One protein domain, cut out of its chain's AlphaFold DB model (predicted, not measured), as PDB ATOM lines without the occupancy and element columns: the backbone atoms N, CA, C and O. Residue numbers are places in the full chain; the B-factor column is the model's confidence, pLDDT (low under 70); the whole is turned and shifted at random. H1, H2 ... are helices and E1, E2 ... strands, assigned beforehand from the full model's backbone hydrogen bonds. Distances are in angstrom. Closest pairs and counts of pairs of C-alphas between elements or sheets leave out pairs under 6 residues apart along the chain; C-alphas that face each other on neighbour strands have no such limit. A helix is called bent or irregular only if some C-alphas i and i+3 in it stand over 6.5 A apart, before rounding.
ATOM      1  N   GLU A  16     204.332 268.585 214.734       79.31
ATOM      2  CA  GLU A  16     203.099 268.473 213.960       79.31
ATOM      3  C   GLU A  16     202.648 267.019 213.755       79.31
ATOM      4  O   GLU A  16     201.451 266.730 213.792       79.31
ATOM      5  N   VAL A  17     203.591 266.082 213.603       76.31
ATOM      6  CA  VAL A  17     203.292 264.651 213.449       76.31
ATOM      7  C   VAL A  17     202.821 264.066 214.775       76.31
ATOM      8  O   VAL A  17     201.836 263.330 214.791       76.31
ATOM      9  N   VAL A  18     203.468 264.432 215.886       74.25
ATOM     10  CA  VAL A  18     203.057 263.997 217.233       74.25
ATOM     11  C   VAL A  18     201.679 264.547 217.583       74.25
ATOM     12  O   VAL A  18     200.807 263.793 217.996       74.25
ATOM     13  N   ALA A  19     201.430 265.833 217.338       77.19
ATOM     14  CA  ALA A  19     200.129 266.439 217.605       77.19
ATOM     15  C   ALA A  19     199.006 265.806 216.763       77.19
ATOM     16  O   ALA A  19     197.906 265.564 217.267       77.19
ATOM     17  N   CYS A  20     199.281 265.511 215.488       82.00
ATOM     18  CA  CYS A  20     198.339 264.811 214.617       82.00
ATOM     19  C   CYS A  20     198.044 263.394 215.132       82.00
ATOM     20  O   CYS A  20     196.881 263.012 215.270       82.00
ATOM     21  N   HIS A  21     199.092 262.652 215.489       76.88
ATOM     22  CA  HIS A  21     198.993 261.325 216.083       76.88
ATOM     23  C   HIS A  21     198.155 261.336 217.367       76.88
ATOM     24  O   HIS A  21     197.202 260.568 217.477       76.88
ATOM     25  N   ASP A  22     198.444 262.238 218.304       75.94
ATOM     26  CA  ASP A  22     197.748 262.317 219.591       75.94
ATOM     27  C   ASP A  22     196.271 262.668 219.409       75.94
ATOM     28  O   ASP A  22     195.394 262.113 220.080       75.94
ATOM     29  N   ARG A  23     195.969 263.556 218.456       80.75
ATOM     30  CA  ARG A  23     194.591 263.878 218.080       80.75
ATOM     31  C   ARG A  23     193.863 262.647 217.541       80.75
ATOM     32  O   ARG A  23     192.739 262.383 217.970       80.75
ATOM     33  N   TRP A  24     194.471 261.899 216.624       79.56
ATOM     34  CA  TRP A  24     193.862 260.695 216.055       79.56
ATOM     35  C   TRP A  24     193.716 259.573 217.076       79.56
ATOM     36  O   TRP A  24     192.666 258.936 217.112       79.56
ATOM     37  N   ALA A  25     194.704 259.375 217.949       78.31
ATOM     38  CA  ALA A  25     194.638 258.421 219.047       78.31
ATOM     39  C   ALA A  25     193.436 258.717 219.954       78.31
ATOM     40  O   ALA A  25     192.615 257.837 220.208       78.31
ATOM     41  N   ARG A  26     193.260 259.982 220.361       79.25
ATOM     42  CA  ARG A  26     192.101 260.421 221.156       79.25
ATOM     43  C   ARG A  26     190.781 260.221 220.416       79.25
ATOM     44  O   ARG A  26     189.826 259.721 221.002       79.25
ATOM     45  N   GLN A  27     190.720 260.592 219.137       83.38
ATOM     46  CA  GLN A  27     189.511 260.432 218.327       83.38
ATOM     47  C   GLN A  27     189.126 258.957 218.168       83.38
ATOM     48  O   GLN A  27     187.948 258.616 218.257       83.38
ATOM     49  N   TRP A  28     190.110 258.082 217.960       79.44
ATOM     50  CA  TRP A  28     189.905 256.644 217.858       79.44
ATOM     51  C   TRP A  28     189.371 256.066 219.166       79.44
ATOM     52  O   TRP A  28     188.314 255.436 219.152       79.44
ATOM     53  N   THR A  29     190.037 256.343 220.288       80.31
ATOM     54  CA  THR A  29     189.636 255.846 221.611       80.31
ATOM     55  C   THR A  29     188.245 256.335 222.012       80.31
ATOM     56  O   THR A  29     187.490 255.582 222.609       80.31
ATOM     57  N   ASN A  30     187.847 257.548 221.621       81.50
ATOM     58  CA  ASN A  30     186.508 258.077 221.904       81.50
ATOM     59  C   ASN A  30     185.435 257.621 220.893       81.50
ATOM     60  O   ASN A  30     184.271 257.998 221.017       81.50
ATOM     61  N   SER A  31     185.791 256.836 219.874       84.19
ATOM     62  CA  SER A  31     184.834 256.411 218.853       84.19
ATOM     63  C   SER A  31     183.948 255.256 219.329       84.19
ATOM     64  O   SER A  31     184.397 254.339 220.026       84.19
ATOM     65  N   LEU A  32     182.693 255.239 218.865       78.88
ATOM     66  CA  LEU A  32     181.785 254.097 219.047       78.88
ATOM     67  C   LEU A  32     182.370 252.812 218.443       78.88
ATOM     68  O   LEU A  32     182.210 251.734 219.002       78.88
ATOM     69  N   ARG A  33     183.099 252.932 217.323       81.75
ATOM     70  CA  ARG A  33     183.755 251.800 216.653       81.75
ATOM     71  C   ARG A  33     184.817 251.138 217.524       81.75
ATOM     72  O   ARG A  33     184.959 249.923 217.464       81.75
ATOM     73  N   PHE A  34     185.568 251.916 218.298       84.38
ATOM     74  CA  PHE A  34     186.547 251.375 219.233       84.38
ATOM     75  C   PHE A  34     185.857 250.650 220.392       84.38
ATOM     76  O   PHE A  34     186.142 249.480 220.629       84.38
ATOM     77  N   HIS A  35     184.880 251.290 221.038       84.06
ATOM     78  CA  HIS A  35     184.148 250.689 222.158       84.06
ATOM     79  C   HIS A  35     183.359 249.435 221.761       84.06
ATOM     80  O   HIS A  35     183.251 248.509 222.561       84.06
ATOM     81  N   ALA A  36     182.859 249.367 220.523       85.69
ATOM     82  CA  ALA A  36     182.193 248.185 219.975       85.69
ATOM     83  C   ALA A  36     183.136 246.982 219.778       85.69
ATOM     84  O   ALA A  36     182.664 245.859 219.641       85.69
ATOM     85  N   LYS A  37     184.461 247.192 219.752       87.69
ATOM     86  CA  LYS A  37     185.445 246.099 219.692       87.69
ATOM     87  C   LYS A  37     185.775 245.516 221.064       87.69
ATOM     88  O   LYS A  37     186.323 244.415 221.116       87.69
ATOM     89  N   LEU A  38     185.499 246.232 222.152       91.69
ATOM     90  CA  LEU A  38     185.781 245.728 223.493       91.69
ATOM     91  C   LEU A  38     184.906 244.509 223.776       91.69
ATOM     92  O   LEU A  38     183.709 244.506 223.489       91.69
ATOM     93  N   LEU A  39     185.523 243.470 224.329       91.69
ATOM     94  CA  LEU A  39     184.813 242.263 224.723       91.69
ATOM     95  C   LEU A  39     183.927 242.578 225.927       91.69
ATOM     96  O   LEU A  39     184.362 243.245 226.869       91.69
ATOM     97  N   ARG A  40     182.681 242.111 225.886       93.62
ATOM     98  CA  ARG A  40     181.681 242.299 226.937       93.62
ATOM     99  C   ARG A  40     181.047 240.959 227.277       93.62
ATOM    100  O   ARG A  40     180.934 240.105 226.400       93.62
ATOM    101  N   ASN A  41     180.680 240.774 228.537       92.31
ATOM    102  CA  ASN A  41     179.905 239.614 228.967       92.31
ATOM    103  C   ASN A  41     178.423 239.770 228.580       92.31
ATOM    104  O   ASN A  41     178.017 240.805 228.047       92.31
ATOM    105  N   ASP A  42     177.607 238.764 228.897       91.06
ATOM    106  CA  ASP A  42     176.173 238.740 228.565       91.06
ATOM    107  C   ASP A  42     175.376 239.892 229.203       91.06
ATOM    108  O   ASP A  42     174.320 240.277 228.710       91.06
ATOM    109  N   SER A  43     175.896 240.491 230.279       91.12
ATOM    110  CA  SER A  43     175.322 241.672 230.935       91.12
ATOM    111  C   SER A  43     175.771 242.999 230.307       91.12
ATOM    112  O   SER A  43     175.421 244.067 230.804       91.12
ATOM    113  N   GLY A  44     176.572 242.963 229.239       87.81
ATOM    114  CA  GLY A  44     177.108 244.148 228.568       87.81
ATOM    115  C   GLY A  44     178.280 244.815 229.296       87.81
ATOM    116  O   GLY A  44     178.738 245.878 228.866       87.81
ATOM    117  N   VAL A  45     178.805 244.213 230.365       89.75
ATOM    118  CA  VAL A  45     179.954 244.732 231.123       89.75
ATOM    119  C   VAL A  45     181.248 244.340 230.416       89.75
ATOM    120  O   VAL A  45     181.365 243.218 229.924       89.75
ATOM    121  N   ALA A  46     182.214 245.259 230.341       90.12
ATOM    122  CA  ALA A  46     183.509 244.985 229.727       90.12
ATOM    123  C   ALA A  46     184.230 243.848 230.467       90.12
ATOM    124  O   ALA A  46     184.322 243.848 231.693       90.12
ATOM    125  N   ILE A  47     184.720 242.859 229.720       94.06
ATOM    126  CA  ILE A  47     185.449 241.722 230.292       94.06
ATOM    127  C   ILE A  47     186.834 242.220 230.735       94.06
ATOM    128  O   ILE A  47     187.520 242.834 229.915       94.06
ATOM    129  N   PRO A  48     187.268 241.997 231.986       94.69
ATOM    130  CA  PRO A  48     188.617 242.353 232.405       94.69
ATOM    131  C   PRO A  48     189.659 241.449 231.738       94.69
ATOM    132  O   PRO A  48     189.354 240.398 231.173       94.69
ATOM    133  N   ALA A  49     190.913 241.859 231.809       93.94
ATOM    134  CA  ALA A  49     192.039 241.037 231.420       93.94
ATOM    135  C   ALA A  49     192.129 239.768 232.296       93.94
ATOM    136  O   ALA A  49     191.765 239.796 233.477       93.94
ATOM    137  N   PRO A  50     192.626 238.647 231.745       94.19
ATOM    138  CA  PRO A  50     192.935 237.463 232.544       94.19
ATOM    139  C   PRO A  50     194.067 237.764 233.540       94.19
ATOM    140  O   PRO A  50     194.776 238.748 233.346       94.19
ATOM    141  N   PRO A  51     194.281 236.920 234.569       93.38
ATOM    142  CA  PRO A  51     195.288 237.163 235.599       93.38
ATOM    143  C   PRO A  51     196.658 237.576 235.037       93.38
ATOM    144  O   PRO A  51     197.078 237.042 234.002       93.38
ATOM    145  N   PRO A  52     197.361 238.504 235.710       93.25
ATOM    146  CA  PRO A  52     198.598 239.056 235.192       93.25
ATOM    147  C   PRO A  52     199.663 237.960 235.076       93.25
ATOM    148  O   PRO A  52     199.811 237.153 235.997       93.25
ATOM    149  N   PRO A  53     200.433 237.934 233.979       93.44
ATOM    150  CA  PRO A  53     201.468 236.924 233.788       93.44
ATOM    151  C   PRO A  53     202.656 237.065 234.736       93.44
ATOM    152  O   PRO A  53     203.265 236.066 235.093       93.44
ATOM    153  N   VAL A  54     202.966 238.297 235.136       94.44
ATOM    154  CA  VAL A  54     203.993 238.632 236.124       94.44
ATOM    155  C   VAL A  54     203.307 239.356 237.272       94.44
ATOM    156  O   VAL A  54     202.488 240.255 237.044       94.44
ATOM    157  N   LYS A  55     203.608 238.959 238.511       94.69
ATOM    158  CA  LYS A  55     202.969 239.542 239.692       94.69
ATOM    159  C   LYS A  55     203.283 241.050 239.780       94.69
ATOM    160  O   LYS A  55     204.455 241.424 239.684       94.69
ATOM    161  N   PRO A  56     202.272 241.912 240.000       93.19
ATOM    162  CA  PRO A  56     202.495 243.319 240.326       93.19
ATOM    163  C   PRO A  56     203.426 243.483 241.535       93.19
ATOM    164  O   PRO A  56     203.470 242.623 242.421       93.19
ATOM    165  N   SER A  57     204.148 244.595 241.585       91.00
ATOM    166  CA  SER A  57     204.993 244.989 242.717       91.00
ATOM    167  C   SER A  57     204.472 246.294 243.328       91.00
ATOM    168  O   SER A  57     203.537 246.889 242.802       91.00
ATOM    169  N   GLY A  58     205.066 246.767 244.429       86.44
ATOM    170  CA  GLY A  58     204.677 248.059 245.017       86.44
ATOM    171  C   GLY A  58     204.852 249.257 244.070       86.44
ATOM    172  O   GLY A  58     204.202 250.274 244.275       86.44
ATOM    173  N   LEU A  59     205.695 249.123 243.037       90.25
ATOM    174  CA  LEU A  59     205.995 250.175 242.060       90.25
ATOM    175  C   LEU A  59     205.410 249.898 240.669       90.25
ATOM    176  O   LEU A  59     205.349 250.812 239.853       90.25
ATOM    177  N   ILE A  60     205.012 248.651 240.384       95.38
ATOM    178  CA  ILE A  60     204.532 248.205 239.069       95.38
ATOM    179  C   ILE A  60     203.127 247.629 239.220       95.38
ATOM    180  O   ILE A  60     202.940 246.523 239.733       95.38
ATOM    181  N   ASN A  61     202.147 248.374 238.723       96.50
ATOM    182  CA  ASN A  61     200.726 248.072 238.806       96.50
ATOM    183  C   ASN A  61     200.228 247.463 237.497       96.50
ATOM    184  O   ASN A  61     200.550 247.944 236.416       96.50
ATOM    185  N   TRP A  62     199.425 246.409 237.582       97.00
ATOM    186  CA  TRP A  62     198.822 245.783 236.408       97.00
ATOM    187  C   TRP A  62     197.550 246.518 235.979       97.00
ATOM    188  O   TRP A  62     196.705 246.822 236.816       97.00
ATOM    189  N   LEU A  63     197.406 246.757 234.674       96.56
ATOM    190  CA  LEU A  63     196.203 247.337 234.078       96.56
ATOM    191  C   LEU A  63     195.244 246.203 233.701       96.56
ATOM    192  O   LEU A  63     195.397 245.532 232.675       96.56
ATOM    193  N   SER A  64     194.279 245.969 234.581       94.19
ATOM    194  CA  SER A  64     193.372 244.824 234.592       94.19
ATOM    195  C   SER A  64     192.095 245.031 233.781       94.19
ATOM    196  O   SER A  64     191.450 244.061 233.385       94.19
ATOM    197  N   THR A  65     191.719 246.275 233.498       94.44
ATOM    198  CA  THR A  65     190.481 246.615 232.786       94.44
ATOM    199  C   THR A  65     190.752 247.418 231.512       94.44
ATOM    200  O   THR A  65     191.747 248.142 231.422       94.44
ATOM    201  N   PRO A  66     189.879 247.330 230.491       92.44
ATOM    202  CA  PRO A  66     189.962 248.196 229.315       92.44
ATOM    203  C   PRO A  66     189.979 249.685 229.661       92.44
ATOM    204  O   PRO A  66     190.664 250.454 228.992       92.44
ATOM    205  N   GLU A  67     189.235 250.084 230.689       92.31
ATOM    206  CA  GLU A  67     189.155 251.450 231.189       92.31
ATOM    207  C   GLU A  67     190.515 251.924 231.719       92.31
ATOM    208  O   GLU A  67     191.004 252.955 231.264       92.31
ATOM    209  N   GLU A  68     191.190 251.127 232.555       94.94
ATOM    210  CA  GLU A  68     192.557 251.413 233.018       94.94
ATOM    211  C   GLU A  68     193.542 251.550 231.846       94.94
ATOM    212  O   GLU A  68     194.359 252.466 231.814       94.94
ATOM    213  N   VAL A  69     193.434 250.691 230.826       93.50
ATOM    214  CA  VAL A  69     194.276 250.757 229.615       93.50
ATOM    215  C   VAL A  69     194.011 252.035 228.803       93.50
ATOM    216  O   VAL A  69     194.926 252.622 228.215       93.50
ATOM    217  N   ILE A  70     192.754 252.474 228.730       91.31
ATOM    218  CA  ILE A  70     192.349 253.711 228.051       91.31
ATOM    219  C   ILE A  70     192.871 254.934 228.806       91.31
ATOM    220  O   ILE A  70     193.382 255.865 228.171       91.31
ATOM    221  N   ASP A  71     192.752 254.930 230.129       92.25
ATOM    222  CA  ASP A  71     193.185 256.028 230.983       92.25
ATOM    223  C   ASP A  71     194.710 256.140 231.021       92.25
ATOM    224  O   ASP A  71     195.225 257.246 230.845       92.25
ATOM    225  N   GLU A  72     195.436 255.018 231.043       94.19
ATOM    226  CA  GLU A  72     196.885 254.989 230.812       94.19
ATOM    227  C   GLU A  72     197.230 255.613 229.454       94.19
ATOM    228  O   GLU A  72     198.092 256.484 229.336       94.19
ATOM    229  N   GLY A  73     196.488 255.234 228.405       89.12
ATOM    230  CA  GLY A  73     196.568 255.823 227.068       89.12
ATOM    231  C   GLY A  73     196.541 257.352 227.069       89.12
ATOM    232  O   GLY A  73     197.328 258.006 226.373       89.12
ATOM    233  N   ARG A  74     195.628 257.919 227.860       88.12
ATOM    234  CA  ARG A  74     195.406 259.362 227.995       88.12
ATOM    235  C   ARG A  74     196.484 260.029 228.844       88.12
ATOM    236  O   ARG A  74     196.998 261.063 228.411       88.12
ATOM    237  N   ALA A  75     196.822 259.448 229.994       88.69
ATOM    238  CA  ALA A  75     197.807 259.971 230.937       88.69
ATOM    239  C   ALA A  75     199.203 260.030 230.305       88.69
ATOM    240  O   ALA A  75     199.829 261.089 230.243       88.69
ATOM    241  N   MET A  76     199.626 258.921 229.702       87.69
ATOM    242  CA  MET A  76     200.952 258.757 229.109       87.69
ATOM    243  C   MET A  76     201.059 259.315 227.686       87.69
ATOM    244  O   MET A  76     202.153 259.383 227.122       87.69
ATOM    245  N   ARG A  77     199.939 259.754 227.094       83.69
ATOM    246  CA  ARG A  77     199.855 260.311 225.729       83.69
ATOM    247  C   ARG A  77     200.431 259.357 224.676       83.69
ATOM    248  O   ARG A  77     201.250 259.733 223.842       83.69
ATOM    249  N   HIS A  78     199.992 258.104 224.722       79.25
ATOM    250  CA  HIS A  78     200.409 257.061 223.783       79.25
ATOM    251  C   HIS A  78     199.222 256.213 223.305       79.25
ATOM    252  O   HIS A  78     198.164 256.157 223.934       79.25
ATOM    253  N   CYS A  79     199.403 255.485 222.204       81.81
ATOM    254  CA  CYS A  79     198.347 254.710 221.543       81.81
ATOM    255  C   CYS A  79     197.965 253.386 222.227       81.81
ATOM    256  O   CYS A  79     197.317 252.544 221.598       81.81
ATOM    257  N   VAL A  80     198.329 253.177 223.496       84.19
ATOM    258  CA  VAL A  80     198.125 251.889 224.178       84.19
ATOM    259  C   VAL A  80     196.653 251.493 224.308       84.19
ATOM    260  O   VAL A  80     196.347 250.308 224.322       84.19
ATOM    261  N   ALA A  81     195.724 252.456 224.279       85.75
ATOM    262  CA  ALA A  81     194.286 252.181 224.250       85.75
ATOM    263  C   ALA A  81     193.900 251.193 223.129       85.75
ATOM    264  O   ALA A  81     193.030 250.345 223.308       85.75
ATOM    265  N   SER A  82     194.602 251.220 221.987       85.81
ATOM    266  CA  SER A  82     194.383 250.271 220.883       85.81
ATOM    267  C   SER A  82     194.683 248.801 221.231       85.81
ATOM    268  O   SER A  82     194.245 247.907 220.506       85.81
ATOM    269  N   TYR A  83     195.362 248.538 222.351       91.31
ATOM    270  CA  TYR A  83     195.706 247.208 222.849       91.31
ATOM    271  C   TYR A  83     194.664 246.658 223.829       91.31
ATOM    272  O   TYR A  83     194.733 245.473 224.141       91.31
ATOM    273  N   ALA A  84     193.670 247.449 224.255       92.81
ATOM    274  CA  ALA A  84     192.662 247.033 225.236       92.81
ATOM    275  C   ALA A  84     192.003 245.690 224.868       92.81
ATOM    276  O   ALA A  84     191.979 244.772 225.678       92.81
ATOM    277  N   GLN A  85     191.585 245.506 223.610       93.50
ATOM    278  CA  GLN A  85     190.995 244.236 223.167       93.50
ATOM    279  C   GLN A  85     191.981 243.052 223.239       93.50
ATOM    280  O   GLN A  85     191.584 241.939 223.570       93.50
ATOM    281  N   ARG A  86     193.270 243.267 222.938       93.12
ATOM    282  CA  ARG A  86     194.310 242.222 223.027       93.12
ATOM    283  C   ARG A  86     194.606 241.853 224.480       93.12
ATOM    284  O   ARG A  86     194.857 240.689 224.775       93.12
ATOM    285  N   VAL A  87     194.524 242.839 225.372       95.25
ATOM    286  CA  VAL A  87     194.643 242.667 226.821       95.25
ATOM    287  C   VAL A  87     193.484 241.833 227.369       95.25
ATOM    288  O   VAL A  87     193.724 240.827 228.027       95.25
ATOM    289  N   GLN A  88     192.241 242.135 226.977       95.19
ATOM    290  CA  GLN A  88     191.071 241.317 227.335       95.19
ATOM    291  C   GLN A  88     191.187 239.859 226.862       95.19
ATOM    292  O   GLN A  88     190.700 238.946 227.521       95.19
ATOM    293  N   ARG A  89     191.838 239.623 225.717       94.31
ATOM    294  CA  ARG A  89     192.062 238.276 225.165       94.31
ATOM    295  C   ARG A  89     193.232 237.524 225.802       94.31
ATOM    296  O   ARG A  89     193.444 236.363 225.469       94.31
ATOM    297  N   GLY A  90     194.022 238.165 226.665       93.88
ATOM    298  CA  GLY A  90     195.242 237.568 227.217       93.88
ATOM    299  C   GLY A  90     196.375 237.400 226.200       93.88
ATOM    300  O   GLY A  90     197.282 236.598 226.406       93.88
ATOM    301  N   GLU A  91     196.332 238.132 225.087       95.12
ATOM    302  CA  GLU A  91     197.394 238.144 224.071       95.12
ATOM    303  C   GLU A  91     198.498 239.159 224.413       95.12
ATOM    304  O   GLU A  91     199.610 239.103 223.874       95.12
ATOM    305  N   TYR A  92     198.171 240.112 225.281       96.69
ATOM    306  CA  TYR A  92     199.031 241.199 225.717       96.69
ATOM    307  C   TYR A  92     198.738 241.510 227.186       96.69
ATOM    308  O   TYR A  92     197.607 241.335 227.630       96.69
ATOM    309  N   ALA A  93     199.725 241.978 227.936       97.00
ATOM    310  CA  ALA A  93     199.538 242.468 229.295       97.00
ATOM    311  C   ALA A  93     200.179 243.845 229.414       97.00
ATOM    312  O   ALA A  93     201.217 244.104 228.803       97.00
ATOM    313  N   LEU A  94     199.537 244.731 230.167       97.19
ATOM    314  CA  LEU A  94     200.005 246.090 230.380       97.19
ATOM    315  C   LEU A  94     200.174 246.364 231.861       97.19
ATOM    316  O   LEU A  94     199.353 245.948 232.677       97.19
ATOM    317  N   TYR A  95     201.231 247.093 232.171       97.62
ATOM    318  CA  TYR A  95     201.539 247.554 233.506       97.62
ATOM    319  C   TYR A  95     201.928 249.026 233.454       97.62
ATOM    320  O   TYR A  95     202.479 249.490 232.455       97.62
ATOM    321  N   HIS A  96     201.661 249.721 234.547       97.31
ATOM    322  CA  HIS A  96     202.142 251.062 234.818       97.31
ATOM    323  C   HIS A  96     203.204 250.996 235.916       97.31
ATOM    324  O   HIS A  96     202.993 250.345 236.940       97.31
ATOM    325  N   MET A  97     204.321 251.681 235.717       96.44
ATOM    326  CA  MET A  97     205.365 251.874 236.713       96.44
ATOM    327  C   MET A  97     205.478 253.360 237.030       96.44
ATOM    328  O   MET A  97     205.574 254.152 236.099       96.44
ATOM    329  N   SER A  98     205.495 253.721 238.313       92.94
ATOM    330  CA  SER A  98     205.594 255.123 238.752       92.94
ATOM    331  C   SER A  98     206.996 255.531 239.221       92.94
ATOM    332  O   SER A  98     207.298 256.718 239.295       92.94
ATOM    333  N   GLU A  99     207.874 254.570 239.533       90.00
ATOM    334  CA  GLU A  99     209.253 254.819 239.980       90.00
ATOM    335  C   GLU A  99     210.227 253.815 239.342       90.00
ATOM    336  O   GLU A  99     209.891 252.631 239.270       90.00
ATOM    337  N   PRO A 100     211.428 254.242 238.890       90.69
ATOM    338  CA  PRO A 100     212.017 255.590 239.000       90.69
ATOM    339  C   PRO A 100     211.424 256.650 238.051       90.69
ATOM    340  O   PRO A 100     211.832 257.810 238.087       90.69
ATOM    341  N   GLY A 101     210.448 256.286 237.221       91.06
ATOM    342  CA  GLY A 101     209.687 257.232 236.415       91.06
ATOM    343  C   GLY A 101     208.423 256.608 235.838       91.06
ATOM    344  O   GLY A 101     208.308 255.385 235.782       91.06
ATOM    345  N   ASP A 102     207.506 257.465 235.380       94.19
ATOM    346  CA  ASP A 102     206.259 257.045 234.739       94.19
ATOM    347  C   ASP A 102     206.552 256.291 233.437       94.19
ATOM    348  O   ASP A 102     207.015 256.883 232.446       94.19
ATOM    349  N   LEU A 103     206.263 254.990 233.428       96.25
ATOM    350  CA  LEU A 103     206.429 254.106 232.281       96.25
ATOM    351  C   LEU A 103     205.252 253.153 232.123       96.25
ATOM    352  O   LEU A 103     204.763 252.549 233.073       96.25
ATOM    353  N   THR A 104     204.925 252.910 230.866       96.88
ATOM    354  CA  THR A 104     204.016 251.857 230.442       96.88
ATOM    355  C   THR A 104     204.833 250.675 229.965       96.88
ATOM    356  O   THR A 104     205.653 250.805 229.047       96.88
ATOM    357  N   ILE A 105     204.590 249.517 230.564       97.00
ATOM    358  CA  ILE A 105     205.266 248.260 230.261       97.00
ATOM    359  C   ILE A 105     204.269 247.336 229.574       97.00
ATOM    360  O   ILE A 105     203.210 247.015 230.108       97.00
ATOM    361  N   GLY A 106     204.617 246.896 228.376       96.69
ATOM    362  CA  GLY A 106     203.853 245.962 227.576       96.69
ATOM    363  C   GLY A 106     204.556 244.622 227.475       96.69
ATOM    364  O   GLY A 106     205.695 244.545 227.009       96.69
ATOM    365  N   LEU A 107     203.849 243.568 227.872       96.88
ATOM    366  CA  LEU A 107     204.275 242.190 227.697       96.88
ATOM    367  C   LEU A 107     203.453 241.537 226.594       96.88
ATOM    368  O   LEU A 107     202.223 241.609 226.578       96.88
ATOM    369  N   ARG A 108     204.134 240.840 225.694       96.00
ATOM    370  CA  ARG A 108     203.516 240.063 224.625       96.00
ATOM    371  C   ARG A 108     203.535 238.586 224.984       96.00
ATOM    372  O   ARG A 108     204.565 238.051 225.394       96.00
ATOM    373  N   ARG A 109     202.425 237.895 224.722       94.44
ATOM    374  CA  ARG A 109     202.388 236.432 224.784       94.44
ATOM    375  C   ARG A 109     203.048 235.828 223.540       94.44
ATOM    376  O   ARG A 109     202.721 236.195 222.408       94.44
ATOM    377  N   SER A 110     203.972 234.896 223.741       92.38
ATOM    378  CA  SER A 110     204.640 234.123 222.688       92.38
ATOM    379  C   SER A 110     204.523 232.618 222.956       92.38
ATOM    380  O   SER A 110     204.051 232.203 224.015       92.38
ATOM    381  N   VAL A 111     204.978 231.789 222.011       90.31
ATOM    382  CA  VAL A 111     205.066 230.330 222.213       90.31
ATOM    383  C   VAL A 111     206.053 229.941 223.319       90.31
ATOM    384  O   VAL A 111     205.880 228.903 223.941       90.31
ATOM    385  N   ALA A 112     207.056 230.783 223.584       90.00
ATOM    386  CA  ALA A 112     208.070 230.572 224.615       90.00
ATOM    387  C   ALA A 112     207.671 231.172 225.977       90.00
ATOM    388  O   ALA A 112     208.494 231.234 226.883       90.00
ATOM    389  N   GLY A 113     206.428 231.643 226.119       91.75
ATOM    390  CA  GLY A 113     205.959 232.364 227.300       91.75
ATOM    391  C   GLY A 113     205.845 233.869 227.066       91.75
ATOM    392  O   GLY A 113     205.760 234.341 225.926       91.75
ATOM    393  N   TRP A 114     205.776 234.624 228.156       94.88
ATOM    394  CA  TRP A 114     205.652 236.078 228.119       94.88
ATOM    395  C   TRP A 114     207.000 236.735 227.857       94.88
ATOM    396  O   TRP A 114     208.027 236.269 228.338       94.88
ATOM    397  N   GLN A 115     206.996 237.800 227.061       94.94
ATOM    398  CA  GLN A 115     208.195 238.544 226.687       94.94
ATOM    399  C   GLN A 115     207.949 240.040 226.849       94.94
ATOM    400  O   GLN A 115     206.860 240.523 226.526       94.94
ATOM    401  N   LEU A 116     208.969 240.765 227.303       95.19
ATOM    402  CA  LEU A 116     208.982 242.224 227.281       95.19
ATOM    403  C   LEU A 116     208.929 242.706 225.819       95.19
ATOM    404  O   LEU A 116     209.753 242.289 225.006       95.19
ATOM    405  N   ASP A 117     207.942 243.535 225.473       94.56
ATOM    406  CA  ASP A 117     207.729 244.034 224.102       94.56
ATOM    407  C   ASP A 117     207.991 245.542 224.017       94.56
ATOM    408  O   ASP A 117     208.941 245.992 223.372       94.56
ATOM    409  N   GLN A 118     207.177 246.346 224.706       93.19
ATOM    410  CA  GLN A 118     207.289 247.805 224.669       93.19
ATOM    411  C   GLN A 118     207.396 248.395 226.067       93.19
ATOM    412  O   GLN A 118     206.544 248.154 226.907       93.19
ATOM    413  N   VAL A 119     208.405 249.238 226.272       95.06
ATOM    414  CA  VAL A 119     208.540 250.089 227.460       95.06
ATOM    415  C   VAL A 119     208.625 251.532 226.996       95.06
ATOM    416  O   VAL A 119     209.512 251.873 226.203       95.06
ATOM    417  N   ARG A 120     207.687 252.380 227.419       95.00
ATOM    418  CA  ARG A 120     207.618 253.786 226.994       95.00
ATOM    419  C   ARG A 120     207.185 254.682 228.141       95.00
ATOM    420  O   ARG A 120     206.236 254.360 228.838       95.00
ATOM    421  N   GLY A 121     207.840 255.829 228.271       92.31
ATOM    422  CA  GLY A 121     207.377 256.906 229.137       92.31
ATOM    423  C   GLY A 121     206.390 257.835 228.440       92.31
ATOM    424  O   GLY A 121     206.004 257.620 227.283       92.31
ATOM    425  N   ILE A 122     206.035 258.916 229.135       88.81
ATOM    426  CA  ILE A 122     205.139 259.968 228.638       88.81
ATOM    427  C   ILE A 122     205.571 260.438 227.235       88.81
ATOM    428  O   ILE A 122     206.756 260.654 226.971       88.81
ATOM    429  N   CYS A 123     204.606 260.601 226.324       85.56
ATOM    430  CA  CYS A 123     204.820 260.990 224.923       85.56
ATOM    431  C   CYS A 123     205.737 260.026 224.141       85.56
ATOM    432  O   CYS A 123     206.508 260.458 223.283       85.56
ATOM    433  N   ASN A 124     205.671 258.719 224.426       85.69
ATOM    434  CA  ASN A 124     206.536 257.687 223.836       85.69
ATOM    435  C   ASN A 124     208.040 257.910 224.075       85.69
ATOM    436  O   ASN A 124     208.869 257.443 223.286       85.69
ATOM    437  N   ARG A 125     208.410 258.608 225.157       90.12
ATOM    438  CA  ARG A 125     209.812 258.761 225.558       90.12
ATOM    439  C   ARG A 125     210.453 257.380 225.728       90.12
ATOM    440  O   ARG A 125     209.843 256.465 226.284       90.12
ATOM    441  N   LEU A 126     211.689 257.235 225.253       91.75
ATOM    442  CA  LEU A 126     212.478 256.034 225.521       91.75
ATOM    443  C   LEU A 126     212.867 255.980 227.008       91.75
ATOM    444  O   LEU A 126     213.225 257.022 227.569       91.75
ATOM    445  N   PRO A 127     212.808 254.798 227.640       93.81
ATOM    446  CA  PRO A 127     213.216 254.654 229.027       93.81
ATOM    447  C   PRO A 127     214.719 254.926 229.188       93.81
ATOM    448  O   PRO A 127     215.510 254.725 228.261       93.81
ATOM    449  N   THR A 128     215.107 255.416 230.360       95.81
ATOM    450  CA  THR A 128     216.504 255.532 230.774       95.81
ATOM    451  C   THR A 128     217.077 254.147 231.074       95.81
ATOM    452  O   THR A 128     216.365 253.144 231.127       95.81
ATOM    453  N   LYS A 129     218.397 254.076 231.266       95.12
ATOM    454  CA  LYS A 129     219.052 252.823 231.642       95.12
ATOM    455  C   LYS A 129     218.575 252.319 233.012       95.12
ATOM    456  O   LYS A 129     218.264 251.146 233.133       95.12
ATOM    457  N   GLU A 130     218.473 253.216 233.989       95.81
ATOM    458  CA  GLU A 130     217.995 252.912 235.345       95.81
ATOM    459  C   GLU A 130     216.546 252.396 235.339       95.81
ATOM    460  O   GLU A 130     216.227 251.393 235.968       95.81
ATOM    461  N   GLU A 131     215.686 253.037 234.545       96.00
ATOM    462  CA  GLU A 131     214.304 252.610 234.313       96.00
ATOM    463  C   GLU A 131     214.219 251.195 233.716       96.00
ATOM    464  O   GLU A 131     213.394 250.390 234.143       96.00
ATOM    465  N   LEU A 132     215.073 250.877 232.737       95.31
ATOM    466  CA  LEU A 132     215.128 249.542 232.134       95.31
ATOM    467  C   LEU A 132     215.657 248.484 233.104       95.31
ATOM    468  O   LEU A 132     215.084 247.405 233.171       95.31
ATOM    469  N   GLU A 133     216.706 248.791 233.870       95.12
ATOM    470  CA  GLU A 133     217.281 247.867 234.856       95.12
ATOM    471  C   GLU A 133     216.251 247.478 235.929       95.12
ATOM    472  O   GLU A 133     216.130 246.298 236.257       95.12
ATOM    473  N   ALA A 134     215.444 248.435 236.403       94.56
ATOM    474  CA  ALA A 134     214.354 248.166 237.343       94.56
ATOM    475  C   ALA A 134     213.277 247.236 236.752       94.56
ATOM    476  O   ALA A 134     212.778 246.332 237.431       94.56
ATOM    477  N   ILE A 135     212.930 247.429 235.475       95.19
ATOM    478  CA  ILE A 135     211.956 246.587 234.765       95.19
ATOM    479  C   ILE A 135     212.506 245.182 234.540       95.19
ATOM    480  O   ILE A 135     211.788 244.210 234.773       95.19
ATOM    481  N   ASP A 136     213.758 245.068 234.103       94.75
ATOM    482  CA  ASP A 136     214.409 243.783 233.862       94.75
ATOM    483  C   ASP A 136     214.512 242.981 235.165       94.75
ATOM    484  O   ASP A 136     214.193 241.792 235.183       94.75
ATOM    485  N   GLU A 137     214.872 243.622 236.280       93.94
ATOM    486  CA  GLU A 137     214.915 242.977 237.593       93.94
ATOM    487  C   GLU A 137     213.532 242.474 238.033       93.94
ATOM    488  O   GLU A 137     213.402 241.338 238.498       93.94
ATOM    489  N   TRP A 138     212.488 243.293 237.873       95.25
ATOM    490  CA  TRP A 138     211.115 242.888 238.175       95.25
ATOM    491  C   TRP A 138     210.658 241.718 237.300       95.25
ATOM    492  O   TRP A 138     210.108 240.740 237.812       95.25
ATOM    493  N   PHE A 139     210.911 241.799 235.995       94.50
ATOM    494  CA  PHE A 139     210.486 240.795 235.031       94.50
ATOM    495  C   PHE A 139     211.190 239.457 235.277       94.50
ATOM    496  O   PHE A 139     210.528 238.428 235.367       94.50
ATOM    497  N   LEU A 140     212.511 239.460 235.480       91.19
ATOM    498  CA  LEU A 140     213.289 238.243 235.734       91.19
ATOM    499  C   LEU A 140     212.945 237.564 237.065       91.19
ATOM    500  O   LEU A 140     213.086 236.351 237.176       91.19
ATOM    501  N   LYS A 141     212.500 238.315 238.079       89.19
ATOM    502  CA  LYS A 141     212.074 237.749 239.371       89.19
ATOM    503  C   LYS A 141     210.685 237.115 239.337       89.19
ATOM    504  O   LYS A 141     210.362 236.341 240.236       89.19
ATOM    505  N   GLY A 142     209.844 237.514 238.386       79.25
ATOM    506  CA  GLY A 142     208.432 237.144 238.359       79.25
ATOM    507  C   GLY A 142     208.015 236.215 237.218       79.25
ATOM    508  O   GLY A 142     206.833 235.873 237.167       79.25
ATOM    509  N   VAL A 143     208.943 235.831 236.333       69.12
ATOM    510  CA  VAL A 143     208.764 234.816 235.273       69.12
ATOM    511  C   VAL A 143     209.278 233.456 235.733       69.12
ATOM    512  O   VAL A 143     210.316 233.417 236.427       69.12
TER     513      VAL A 143
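Overview. This is residues 16 to 143 of the 143 residues of a protein of Umboniibacter marinipuniceus (UniProt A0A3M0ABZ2). A strongly twisted sheet of four strands is the middle of three layers, with the helical hairpin H3 and H4 over one face and H5 over the other. Beyond the hairpin lie H1 and the short H2. The printed part has 128 residues with named elements H1 H2 E1 H3 H4 E2 E3 E4 H5 in chain order, class mixed; the antiparallel sheet, order E1 E2 E3 E4, holds the meander E2 E3 E4, each strand the antiparallel neighbour of the one before. The whole is compact, radius of gyration of the C-alphas 14.7 A, and spans 40 by 39 by 27 A.

Along the chain. The strands are E1, residues 60 to 62; E2, 92 to 97, 16.6 A from first to last C-alpha; E3, 103 to 110, 22.2 A; and E4, 113 to 121, 24.7 A. The helices are H3, residues 66 to 75, 14.2 A; H4, 79 to 88, 16.3 A, irregular with C-alphas 82 and 85 7.3 A apart; H5, 129 to 142, 20.1 A; H1, 16 to 29, 20.0 A; and H2, 32 to 35. C-alpha 16 is at (203.099, 268.473, 213.960), C-alpha 142 at (208.432, 237.144, 238.359).

Arrangement. Within hydrogen-bond range are N 61 and O 96 of E1 and E2, 2.8 A; N 95 and O 105 of the hairpin E2 and E3, 2.9 A; and N 106 and O 118 of the hairpin E3 and E4, 2.7 A. H4 is on the sheet at a height of 7.4 A, over E2, closest C-alphas Val 87 and Ala 93, 5.5 A. H3, on the same face, touches H4 at Ile 70 and Ala 81, closest C-alphas 4.5 A apart, at a shallow tilt of 15 degrees, opposite ways. H5 is on the opposite face, height 8.7 A, over E3. H1 touches H4, closest C-alphas Ala 25 and Cys 79, 5.8 A; H2 is near H4. Every O i to N i+4 pair is within range in H1, H3 and H5; H4 has 2 of 6, and 6 of 7 O i to N i+3 pairs; H2 is too short for an i+4 pair.

Size, cuts and confidence. The two farthest C-alphas, Asp 42 and Lys 129, are 45.2 A apart. The printed part has no cut; the link H2 to E1, 24 residues, is long. Residue 143 alone has pLDDT under 70.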